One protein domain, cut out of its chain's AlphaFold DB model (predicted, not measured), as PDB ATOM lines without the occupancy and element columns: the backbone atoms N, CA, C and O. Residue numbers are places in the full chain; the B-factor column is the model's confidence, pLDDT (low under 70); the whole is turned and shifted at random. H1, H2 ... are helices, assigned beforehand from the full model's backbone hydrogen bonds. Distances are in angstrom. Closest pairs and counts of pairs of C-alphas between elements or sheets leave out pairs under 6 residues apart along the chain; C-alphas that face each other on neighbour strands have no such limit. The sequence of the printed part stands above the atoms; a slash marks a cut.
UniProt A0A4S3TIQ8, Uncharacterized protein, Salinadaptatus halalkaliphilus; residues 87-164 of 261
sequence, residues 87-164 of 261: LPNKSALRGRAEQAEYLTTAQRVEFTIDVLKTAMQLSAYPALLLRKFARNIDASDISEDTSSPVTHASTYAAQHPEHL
ATOM      1  N   LEU A  87      19.004  23.227  -7.247       70.62
ATOM      2  CA  LEU A  87      20.013  23.578  -6.263       70.62
ATOM      3  C   LEU A  87      20.785  22.339  -5.813       70.62
ATOM      4  O   LEU A  87      20.193  21.370  -5.333       70.62
ATOM      5  N   PRO A  88      22.124  22.380  -5.872       71.38
ATOM      6  CA  PRO A  88      22.935  21.236  -5.508       71.38
ATOM      7  C   PRO A  88      22.848  20.917  -4.009       71.38
ATOM      8  O   PRO A  88      22.778  21.800  -3.148       71.38
ATOM      9  N   ASN A  89      22.908  19.624  -3.675       76.19
ATOM     10  CA  ASN A  89      22.858  19.161  -2.290       76.19
ATOM     11  C   ASN A  89      24.075  19.673  -1.491       76.19
ATOM     12  O   ASN A  89      25.224  19.351  -1.795       76.19
ATOM     13  N   LYS A  90      23.814  20.418  -0.409       71.75
ATOM     14  CA  LYS A  90      24.831  21.019   0.472       71.75
ATOM     15  C   LYS A  90      25.857  19.999   0.995       71.75
ATOM     16  O   LYS A  90      27.056  20.274   1.006       71.75
ATOM     17  N   SER A  91      25.432  18.803   1.411       70.31
ATOM     18  CA  SER A  91      26.376  17.795   1.923       70.31
ATOM     19  C   SER A  91      27.311  17.278   0.825       70.31
ATOM     20  O   SER A  91      28.504  17.098   1.069       70.31
ATOM     21  N   ALA A  92      26.796  17.137  -0.399       74.75
ATOM     22  CA  ALA A  92      27.580  16.756  -1.566       74.75
ATOM     23  C   ALA A  92      28.594  17.845  -1.951       74.75
ATOM     24  O   ALA A  92      29.760  17.534  -2.192       74.75
ATOM     25  N   LEU A  93      28.197  19.124  -1.930       76.25
ATOM     26  CA  LEU A  93      29.109  20.242  -2.208       76.25
ATOM     27  C   LEU A  93      30.249  20.327  -1.206       76.25
ATOM     28  O   LEU A  93      31.398  20.538  -1.589       76.25
ATOM     29  N   ARG A  94      29.955  20.125   0.081       75.56
ATOM     30  CA  ARG A  94      30.997  20.089   1.106       75.56
ATOM     31  C   ARG A  94      32.002  18.967   0.839       75.56
ATOM     32  O   ARG A  94      33.201  19.225   0.892       75.56
ATOM     33  N   GLY A  95      31.522  17.766   0.512       73.81
ATOM     34  CA  GLY A  95      32.384  16.639   0.151       73.81
ATOM     35  C   GLY A  95      33.258  16.936  -1.071       73.81
ATOM     36  O   GLY A  95      34.464  16.704  -1.031       73.81
ATOM     37  N   ARG A  96      32.685  17.537  -2.125       78.75
ATOM     38  CA  ARG A  96      33.429  17.970  -3.325       78.75
ATOM     39  C   ARG A  96      34.508  19.003  -3.000       78.75
ATOM     40  O   ARG A  96      35.621  18.887  -3.501       78.75
ATOM     41  N   ALA A  97      34.209  19.983  -2.147       77.31
ATOM     42  CA  ALA A  97      35.176  20.999  -1.729       77.31
ATOM     43  C   ALA A  97      36.348  20.397  -0.932       77.31
ATOM     44  O   ALA A  97      37.494  20.817  -1.085       77.31
ATOM     45  N   GLU A  98      36.070  19.403  -0.085       73.44
ATOM     46  CA  GLU A  98      37.083  18.686   0.701       73.44
ATOM     47  C   GLU A  98      37.962  17.776  -0.173       73.44
ATOM     48  O   GLU A  98      39.128  17.575   0.143       73.44
ATOM     49  N   GLN A  99      37.440  17.297  -1.304       76.56
ATOM     50  CA  GLN A  99      38.149  16.436  -2.256       76.56
ATOM     51  C   GLN A  99      38.652  17.183  -3.502       76.56
ATOM     52  O   GLN A  99      38.973  16.550  -4.505       76.56
ATOM     53  N   ALA A 100      38.722  18.518  -3.463       75.19
ATOM     54  CA  ALA A 100      38.972  19.346  -4.645       75.19
ATOM     55  C   ALA A 100      40.290  19.022  -5.379       75.19
ATOM     56  O   ALA A 100      40.343  19.094  -6.609       75.19
ATOM     57  N   GLU A 101      41.321  18.591  -4.645       73.44
ATOM     58  CA  GLU A 101      42.603  18.132  -5.199       73.44
ATOM     59  C   GLU A 101      42.416  16.971  -6.192       73.44
ATOM     60  O   GLU A 101      43.030  16.953  -7.258       73.44
ATOM     61  N   TYR A 102      41.488  16.057  -5.897       77.44
ATOM     62  CA  TYR A 102      41.207  14.857  -6.689       77.44
ATOM     63  C   TYR A 102      40.197  15.087  -7.819       77.44
ATOM     64  O   TYR A 102      39.942  14.180  -8.613       77.44
ATOM     65  N   LEU A 103      39.597  16.277  -7.895       82.38
ATOM     66  CA  LEU A 103      38.662  16.617  -8.959       82.38
ATOM     67  C   LEU A 103      39.409  16.949 -10.252       82.38
ATOM     68  O   LEU A 103      40.407  17.670 -10.247       82.38
ATOM     69  N   THR A 104      38.867  16.483 -11.373       87.31
ATOM     70  CA  THR A 104      39.268  16.938 -12.713       87.31
ATOM     71  C   THR A 104      38.903  18.411 -12.927       87.31
ATOM     72  O   THR A 104      37.980  18.917 -12.286       87.31
ATOM     73  N   THR A 105      39.558  19.099 -13.869       84.75
ATOM     74  CA  THR A 105      39.238  20.496 -14.228       84.75
ATOM     75  C   THR A 105      37.755  20.682 -14.556       84.75
ATOM     76  O   THR A 105      37.114  21.579 -14.020       84.75
ATOM     77  N   ALA A 106      37.154  19.770 -15.324       85.19
ATOM     78  CA  ALA A 106      35.721  19.801 -15.606       85.19
ATOM     79  C   ALA A 106      34.871  19.751 -14.320       85.19
ATOM     80  O   ALA A 106      33.986  20.586 -14.119       85.19
ATOM     81  N   GLN A 107      35.152  18.811 -13.411       86.38
ATOM     82  CA  GLN A 107      34.427  18.686 -12.137       86.38
ATOM     83  C   GLN A 107      34.622  19.894 -11.215       86.38
ATOM     84  O   GLN A 107      33.737  20.197 -10.410       86.38
ATOM     85  N   ARG A 108      35.771  20.565 -11.316       85.69
ATOM     86  CA  ARG A 108      36.070  21.819 -10.621       85.69
ATOM     87  C   ARG A 108      35.235  22.970 -11.180       85.69
ATOM     88  O   ARG A 108      34.605  23.671 -10.396       85.69
ATOM     89  N   VAL A 109      35.134  23.096 -12.504       85.94
ATOM     90  CA  VAL A 109      34.247  24.072 -13.162       85.94
ATOM     91  C   VAL A 109      32.794  23.855 -12.740       85.94
ATOM     92  O   VAL A 109      32.134  24.777 -12.273       85.94
ATOM     93  N   GLU A 110      32.307  22.620 -12.779       88.25
ATOM     94  CA  GLU A 110      30.949  22.296 -12.325       88.25
ATOM     95  C   GLU A 110      30.717  22.660 -10.857       88.25
ATOM     96  O   GLU A 110      29.700  23.259 -10.526       88.25
ATOM     97  N   PHE A 111      31.691  22.386  -9.984       86.38
ATOM     98  CA  PHE A 111      31.616  22.815  -8.591       86.38
ATOM     99  C   PHE A 111      31.521  24.344  -8.469       86.38
ATOM    100  O   PHE A 111      30.756  24.849  -7.654       86.38
ATOM    101  N   THR A 112      32.257  25.104  -9.282       86.81
ATOM    102  CA  THR A 112      32.153  26.569  -9.262       86.81
ATOM    103  C   THR A 112      30.797  27.075  -9.757       86.81
ATOM    104  O   THR A 112      30.256  28.005  -9.164       86.81
ATOM    105  N   ILE A 113      30.183  26.421 -10.748       87.06
ATOM    106  CA  ILE A 113      28.804  26.717 -11.167       87.06
ATOM    107  C   ILE A 113      27.812  26.407 -10.036       87.06
ATOM    108  O   ILE A 113      26.940  27.223  -9.737       87.06
ATOM    109  N   ASP A 114      27.986  25.288  -9.333       87.75
ATOM    110  CA  ASP A 114      27.178  24.949  -8.157       87.75
ATOM    111  C   ASP A 114      27.304  26.006  -7.039       87.75
ATOM    112  O   ASP A 114      26.336  26.331  -6.340       87.75
ATOM    113  N   VAL A 115      28.491  26.595  -6.879       84.06
ATOM    114  CA  VAL A 115      28.708  27.712  -5.952       84.06
ATOM    115  C   VAL A 115      27.936  28.963  -6.388       84.06
ATOM    116  O   VAL A 115      27.327  29.613  -5.536       84.06
ATOM    117  N   LEU A 116      27.888  29.284  -7.687       85.12
ATOM    118  CA  LEU A 116      27.063  30.391  -8.196       85.12
ATOM    119  C   LEU A 116      25.574  30.160  -7.899       85.12
ATOM    120  O   LEU A 116      24.907  31.059  -7.387       85.12
ATOM    121  N   LYS A 117      25.072  28.940  -8.128       86.44
ATOM    122  CA  LYS A 117      23.681  28.563  -7.816       86.44
ATOM    123  C   LYS A 117      23.363  28.728  -6.327       86.44
ATOM    124  O   LYS A 117      22.336  29.290  -5.958       86.44
ATOM    125  N   THR A 118      24.259  28.281  -5.445       81.12
ATOM    126  CA  THR A 118      24.043  28.364  -3.987       81.12
ATOM    127  C   THR A 118      24.204  29.770  -3.410       81.12
ATOM    128  O   THR A 118      23.602  30.073  -2.374       81.12
ATOM    129  N   ALA A 119      24.940  30.656  -4.086       78.00
ATOM    130  CA  ALA A 119      25.059  32.062  -3.702       78.00
ATOM    131  C   ALA A 119      23.736  32.839  -3.778       78.00
ATOM    132  O   ALA A 119      23.622  33.912  -3.185       78.00
ATOM    133  N   MET A 120      22.712  32.276  -4.422       69.56
ATOM    134  CA  MET A 120      21.357  32.823  -4.392       69.56
ATOM    135  C   MET A 120      20.657  32.665  -3.036       69.56
ATOM    136  O   MET A 120      19.763  33.448  -2.730       69.56
ATOM    137  N   GLN A 121      21.027  31.665  -2.225       65.56
ATOM    138  CA  GLN A 121      20.272  31.298  -1.018       65.56
ATOM    139  C   GLN A 121      20.981  31.609   0.300       65.56
ATOM    140  O   GLN A 121      20.328  31.768   1.330       65.56
ATOM    141  N   LEU A 122      22.314  31.644   0.315       58.62
ATOM    142  CA  LEU A 122      23.095  31.722   1.550       58.62
ATOM    143  C   LEU A 122      24.279  32.661   1.353       58.62
ATOM    144  O   LEU A 122      25.168  32.375   0.562       58.62
ATOM    145  N   SER A 123      24.345  33.750   2.115       59.41
ATOM    146  CA  SER A 123      25.437  34.726   1.994       59.41
ATOM    147  C   SER A 123      26.784  34.216   2.534       59.41
ATOM    148  O   SER A 123      27.833  34.637   2.053       59.41
ATOM    149  N   ALA A 124      26.784  33.285   3.499       61.41
ATOM    150  CA  ALA A 124      28.006  32.801   4.163       61.41
ATOM    151  C   ALA A 124      28.509  31.423   3.678       61.41
ATOM    152  O   ALA A 124      29.693  31.106   3.804       61.41
ATOM    153  N   TYR A 125      27.628  30.586   3.129       67.12
ATOM    154  CA  TYR A 125      27.943  29.200   2.757       67.12
ATOM    155  C   TYR A 125      28.850  29.062   1.509       67.12
ATOM    156  O   TYR A 125      29.822  28.304   1.575       67.12
ATOM    157  N   PRO A 126      28.649  29.836   0.421       62.47
ATOM    158  CA  PRO A 126      29.547  29.870  -0.740       62.47
ATOM    159  C   PRO A 126      30.995  30.231  -0.384       62.47
ATOM    160  O   PRO A 126      31.934  29.634  -0.909       62.47
ATOM    161  N   ALA A 127      31.186  31.171   0.549       65.62
ATOM    162  CA  ALA A 127      32.511  31.587   1.011       65.62
ATOM    163  C   ALA A 127      33.256  30.447   1.718       65.62
ATOM    164  O   ALA A 127      34.449  30.248   1.497       65.62
ATOM    165  N   LEU A 128      32.549  29.660   2.535       68.12
ATOM    166  CA  LEU A 128      33.135  28.510   3.221       68.12
ATOM    167  C   LEU A 128      33.519  27.394   2.240       68.12
ATOM    168  O   LEU A 128      34.595  26.808   2.377       68.12
ATOM    169  N   LEU A 129      32.664  27.124   1.250       68.81
ATOM    170  CA  LEU A 129      32.922  26.135   0.203       68.81
ATOM    171  C   LEU A 129      34.144  26.508  -0.640       68.81
ATOM    172  O   LEU A 129      35.050  25.689  -0.789       68.81
ATOM    173  N   LEU A 130      34.218  27.748  -1.125       66.62
ATOM    174  CA  LEU A 130      35.345  28.183  -1.946       66.62
ATOM    175  C   LEU A 130      36.639  28.317  -1.165       66.62
ATOM    176  O   LEU A 130      37.682  27.936  -1.678       66.62
ATOM    177  N   ARG A 131      36.600  28.764   0.093       66.94
ATOM    178  CA  ARG A 131      37.807  28.800   0.926       66.94
ATOM    179  C   ARG A 131      38.359  27.401   1.203       66.94
ATOM    180  O   ARG A 131      39.557  27.269   1.435       66.94
ATOM    181  N   LYS A 132      37.509  26.369   1.257       69.12
ATOM    182  CA  LYS A 132      37.953  24.966   1.337       69.12
ATOM    183  C   LYS A 132      38.514  24.502  -0.007       69.12
ATOM    184  O   LYS A 132      39.617  23.978  -0.046       69.12
ATOM    185  N   PHE A 133      37.794  24.767  -1.093       68.44
ATOM    186  CA  PHE A 133      38.187  24.405  -2.452       68.44
ATOM    187  C   PHE A 133      39.531  25.024  -2.877       68.44
ATOM    188  O   PHE A 133      40.437  24.299  -3.271       68.44
ATOM    189  N   ALA A 134      39.697  26.339  -2.710       65.75
ATOM    190  CA  ALA A 134      40.914  27.081  -3.043       65.75
ATOM    191  C   ALA A 134      42.116  26.722  -2.154       65.75
ATOM    192  O   ALA A 134      43.250  26.947  -2.541       65.75
ATOM    193  N   ARG A 135      41.889  26.152  -0.962       64.00
ATOM    194  CA  ARG A 135      42.979  25.632  -0.115       64.00
ATOM    195  C   ARG A 135      43.544  24.307  -0.625       64.00
ATOM    196  O   ARG A 135      44.664  23.963  -0.278       64.00
ATOM    197  N   ASN A 136      42.729  23.556  -1.361       61.44
ATOM    198  CA  ASN A 136      43.005  22.183  -1.783       61.44
ATOM    199  C   ASN A 136      43.442  22.092  -3.249       61.44
ATOM    200  O   ASN A 136      44.026  21.101  -3.671       61.44
ATOM    201  N   ILE A 137      43.134  23.108  -4.044       58.91
ATOM    202  CA  ILE A 137      43.691  23.293  -5.377       58.91
ATOM    203  C   ILE A 137      44.739  24.364  -5.171       58.91
ATOM    204  O   ILE A 137      44.352  25.449  -4.768       58.91
ATOM    205  N   ASP A 138      46.019  24.031  -5.347       55.34
ATOM    206  CA  ASP A 138      47.195  24.899  -5.162       55.34
ATOM    207  C   ASP A 138      47.100  26.132  -6.078       55.34
ATOM    208  O   ASP A 138      47.694  26.225  -7.150       55.34
ATOM    209  N   ALA A 139      46.192  27.027  -5.720       51.75
ATOM    210  CA  ALA A 139      45.662  28.040  -6.591       51.75
ATOM    211  C   ALA A 139      46.424  29.325  -6.330       51.75
ATOM    212  O   ALA A 139      45.886  30.299  -5.818       51.75
ATOM    213  N   SER A 140      47.689  29.328  -6.742       50.09
ATOM    214  CA  SER A 140      48.446  30.565  -6.930       50.09
ATOM    215  C   SER A 140      47.744  31.544  -7.887       50.09
ATOM    216  O   SER A 140      48.063  32.728  -7.879       50.09
ATOM    217  N   ASP A 141      46.781  31.058  -8.682       48.28
ATOM    218  CA  ASP A 141      45.939  31.848  -9.592       48.28
ATOM    219  C   ASP A 141      44.650  32.385  -8.957       48.28
ATOM    220  O   ASP A 141      43.952  33.203  -9.558       48.28
ATOM    221  N   ILE A 142      44.315  31.955  -7.739       52.69
ATOM    222  CA  ILE A 142      43.180  32.492  -7.003       52.69
ATOM    223  C   ILE A 142      43.735  33.525  -6.028       52.69
ATOM    224  O   ILE A 142      44.287  33.187  -4.986       52.69
ATOM    225  N   SER A 143      43.618  34.798  -6.406       51.25
ATOM    226  CA  SER A 143      44.005  35.928  -5.561       51.25
ATOM    227  C   SER A 143      43.443  35.749  -4.146       51.25
ATOM    228  O   SER A 143      42.231  35.678  -3.979       51.25
ATOM    229  N   GLU A 144      44.312  35.725  -3.128       51.53
ATOM    230  CA  GLU A 144      43.926  35.739  -1.703       51.53
ATOM    231  C   GLU A 144      43.122  36.997  -1.314       51.53
ATOM    232  O   GLU A 144      42.684  37.144  -0.170       51.53
ATOM    233  N   ASP A 145      42.957  37.927  -2.260       52.50
ATOM    234  CA  ASP A 145      42.229  39.161  -2.082       52.50
ATOM    235  C   ASP A 145      40.730  38.911  -1.882       52.50
ATOM    236  O   ASP A 145      40.130  37.968  -2.393       52.50
ATOM    237  N   THR A 146      40.134  39.813  -1.117       49.56
ATOM    238  CA  THR A 146      38.829  39.789  -0.437       49.56
ATOM    239  C   THR A 146      37.623  39.822  -1.394       49.56
ATOM    240  O   THR A 146      36.600  40.449  -1.128       49.56
ATOM    241  N   SER A 147      37.744  39.197  -2.558       56.38
ATOM    242  CA  SER A 147      36.748  39.154  -3.611       56.38
ATOM    243  C   SER A 147      35.650  38.149  -3.256       56.38
ATOM    244  O   SER A 147      35.919  37.045  -2.783       56.38
ATOM    245  N   SER A 148      34.394  38.545  -3.468       73.50
ATOM    246  CA  SER A 148      33.196  37.732  -3.222       73.50
ATOM    247  C   SER A 148      33.374  36.281  -3.718       73.50
ATOM    248  O   SER A 148      33.965  36.075  -4.784       73.50
ATOM    249  N   PRO A 149      32.852  35.260  -3.002       73.06
ATOM    250  CA  PRO A 149      32.895  33.867  -3.457       73.06
ATOM    251  C   PRO A 149      32.379  33.703  -4.894       73.06
ATOM    252  O   PRO A 149      32.931  32.954  -5.691       73.06
ATOM    253  N   VAL A 150      31.368  34.475  -5.273       80.12
ATOM    254  CA  VAL A 150      30.807  34.462  -6.629       80.12
ATOM    255  C   VAL A 150      31.859  34.844  -7.678       80.12
ATOM    256  O   VAL A 150      31.973  34.197  -8.721       80.12
ATOM    257  N   THR A 151      32.684  35.853  -7.394       81.69
ATOM    258  CA  THR A 151      33.771  36.280  -8.283       81.69
ATOM    259  C   THR A 151      34.846  35.205  -8.406       81.69
ATOM    260  O   THR A 151      35.327  34.939  -9.500       81.69
ATOM    261  N   HIS A 152      35.197  34.555  -7.300       79.88
ATOM    262  CA  HIS A 152      36.182  33.474  -7.284       79.88
ATOM    263  C   HIS A 152      35.747  32.276  -8.132       79.88
ATOM    264  O   HIS A 152      36.488  31.831  -9.007       79.88
ATOM    265  N   ALA A 153      34.528  31.785  -7.897       83.50
ATOM    266  CA  ALA A 153      33.949  30.684  -8.658       83.50
ATOM    267  C   ALA A 153      33.919  30.995 -10.158       83.50
ATOM    268  O   ALA A 153      34.425  30.219 -10.963       83.50
ATOM    269  N   SER A 154      33.369  32.151 -10.525       86.00
ATOM    270  CA  SER A 154      33.278  32.542 -11.933       86.00
ATOM    271  C   SER A 154      34.639  32.758 -12.582       86.00
ATOM    272  O   SER A 154      34.791  32.415 -13.744       86.00
ATOM    273  N   THR A 155      35.640  33.266 -11.853       87.94
ATOM    274  CA  THR A 155      36.985  33.481 -12.418       87.94
ATOM    275  C   THR A 155      37.635  32.165 -12.797       87.94
ATOM    276  O   THR A 155      38.140  32.033 -13.905       87.94
ATOM    277  N   TYR A 156      37.549  31.174 -11.913       87.25
ATOM    278  CA  TYR A 156      38.031  29.835 -12.217       87.25
ATOM    279  C   TYR A 156      37.274  29.214 -13.401       87.25
ATOM    280  O   TYR A 156      37.880  28.631 -14.293       87.25
ATOM    281  N   ALA A 157      35.946  29.361 -13.436       87.81
ATOM    282  CA  ALA A 157      35.122  28.838 -14.523       87.81
ATOM    283  C   ALA A 157      35.481  29.479 -15.881       87.81
ATOM    284  O   ALA A 157      35.631  28.776 -16.876       87.81
ATOM    285  N   ALA A 158      35.685  30.796 -15.901       87.88
ATOM    286  CA  ALA A 158      36.042  31.583 -17.079       87.88
ATOM    287  C   ALA A 158      37.463  31.308 -17.608       87.88
ATOM    288  O   ALA A 158      37.737  31.553 -18.778       87.88
ATOM    289  N   GLN A 159      38.368  30.779 -16.776       89.31
ATOM    290  CA  GLN A 159      39.692  30.307 -17.212       89.31
ATOM    291  C   GLN A 159      39.635  28.972 -17.972       89.31
ATOM    292  O   GLN A 159      40.626  28.583 -18.587       89.31
ATOM    293  N   HIS A 160      38.494  28.279 -17.923       88.56
ATOM    294  CA  HIS A 160      38.281  26.960 -18.516       88.56
ATOM    295  C   HIS A 160      36.995  26.919 -19.369       88.56
ATOM    296  O   HIS A 160      36.080  26.129 -19.079       88.56
ATOM    297  N   PRO A 161      36.882  27.775 -20.407       91.12
ATOM    298  CA  PRO A 161      35.676  27.891 -21.226       91.12
ATOM    299  C   PRO A 161      35.285  26.578 -21.922       91.12
ATOM    300  O   PRO A 161      34.096  26.298 -22.074       91.12
ATOM    301  N   GLU A 162      36.243  25.698 -22.226       90.75
ATOM    302  CA  GLU A 162      36.029  24.375 -22.827       90.75
ATOM    303  C   GLU A 162      35.141  23.442 -21.981       90.75
ATOM    304  O   GLU A 162      34.638  22.421 -22.459       90.75
ATOM    305  N   HIS A 163      34.941  23.772 -20.704       92.19
ATOM    306  CA  HIS A 163      34.093  23.027 -19.781       92.19
ATOM    307  C   HIS A 163      32.761  23.722 -19.470       92.19
ATOM    308  O   HIS A 163      31.908  23.109 -18.823       92.19
ATOM    309  N   LEU A 164      32.549  24.956 -19.942       92.12
ATOM    310  CA  LEU A 164      31.317  25.714 -19.709       92.12
ATOM    311  C   LEU A 164      30.156  25.259 -20.597       92.12
ATOM    312  O   LEU A 164      29.008  25.380 -20.177       92.12
TER     313      LEU A 164
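AT A GLANCE: This is residues 87 to 164 of the 261 residues of an uncharacterized protein of Salinadaptatus halalkaliphilus (UniProt A0A4S3TIQ8). Four helices make a small rounded body of two side-by-side pairs, H1 with H3 and H2 with H4; the pairs join where the last part of H2 meets the first part of H3, and H1 and H4 stay apart. A long link, residues 137 to 148, loops round the outside from H3 to H4. The printed part has 78 residues with four named helices in the order H1, H2, H3, H4 and no named strand, and its class is all helix. It is compact, with a radius of gyration of the C-alphas of 11.1 A and spans of 26 by 25 by 21 A.

IN THESE COORDINATES: H1, residues 90 to 98, begins at C-alpha 90 at (24.831, 21.019, 0.472) and measures 12.5 A. H2, residues 105 to 118, is the longest at 19.9 A. H3 holds residues 125 to 136 over 17.2 A. H4, residues 149 to 158, measures 14.2 A and ends at C-alpha 158 at (36.042, 31.583, -17.079).

HOW THE PARTS SIT: H2 and H3 are the hubs, touching three helices each. They form a helical hairpin, opposite ways at a shallow tilt of 19 degrees; H2 touches H3 with residues 115 to 118 alone, and the closest C-alphas, Val 115 and Pro 126, are 5.7 A apart. H1 and H2 form another, at a steep tilt of 40 degrees; H2 touches H1 with residues 111 to 114 alone, closest at C-alphas 93 and 111, 7.3 A. H1 touches H3 the same way at a shallow tilt of 23 degrees, with the C-alphas of Ala 97 and Phe 133 closest at 4.6 A. H2 and H4 touch, opposite ways, at a shallow tilt of 34.9 degrees, only just short of steep; their closest C-alphas are those of Thr 112 and Ala 153, 4.5 A. H3 touches H4 with residues 126 to 130 alone, at a steep tilt of 52 degrees, closest at C-alphas 127 and 149, 5.0 A. Every O i to N i+4 pair is within hydrogen-bond range in H1, H2 and H4, and 7 of 8 are in H3.

THE WHOLE: The C-alphas farthest apart, those of Ala 124 and Glu 162, are 29.4 A apart. The printed part has no cut. The link from H3 to H4 is long. Mean pLDDT of the printed part is 74.1, and residues 120 to 147 are under 70.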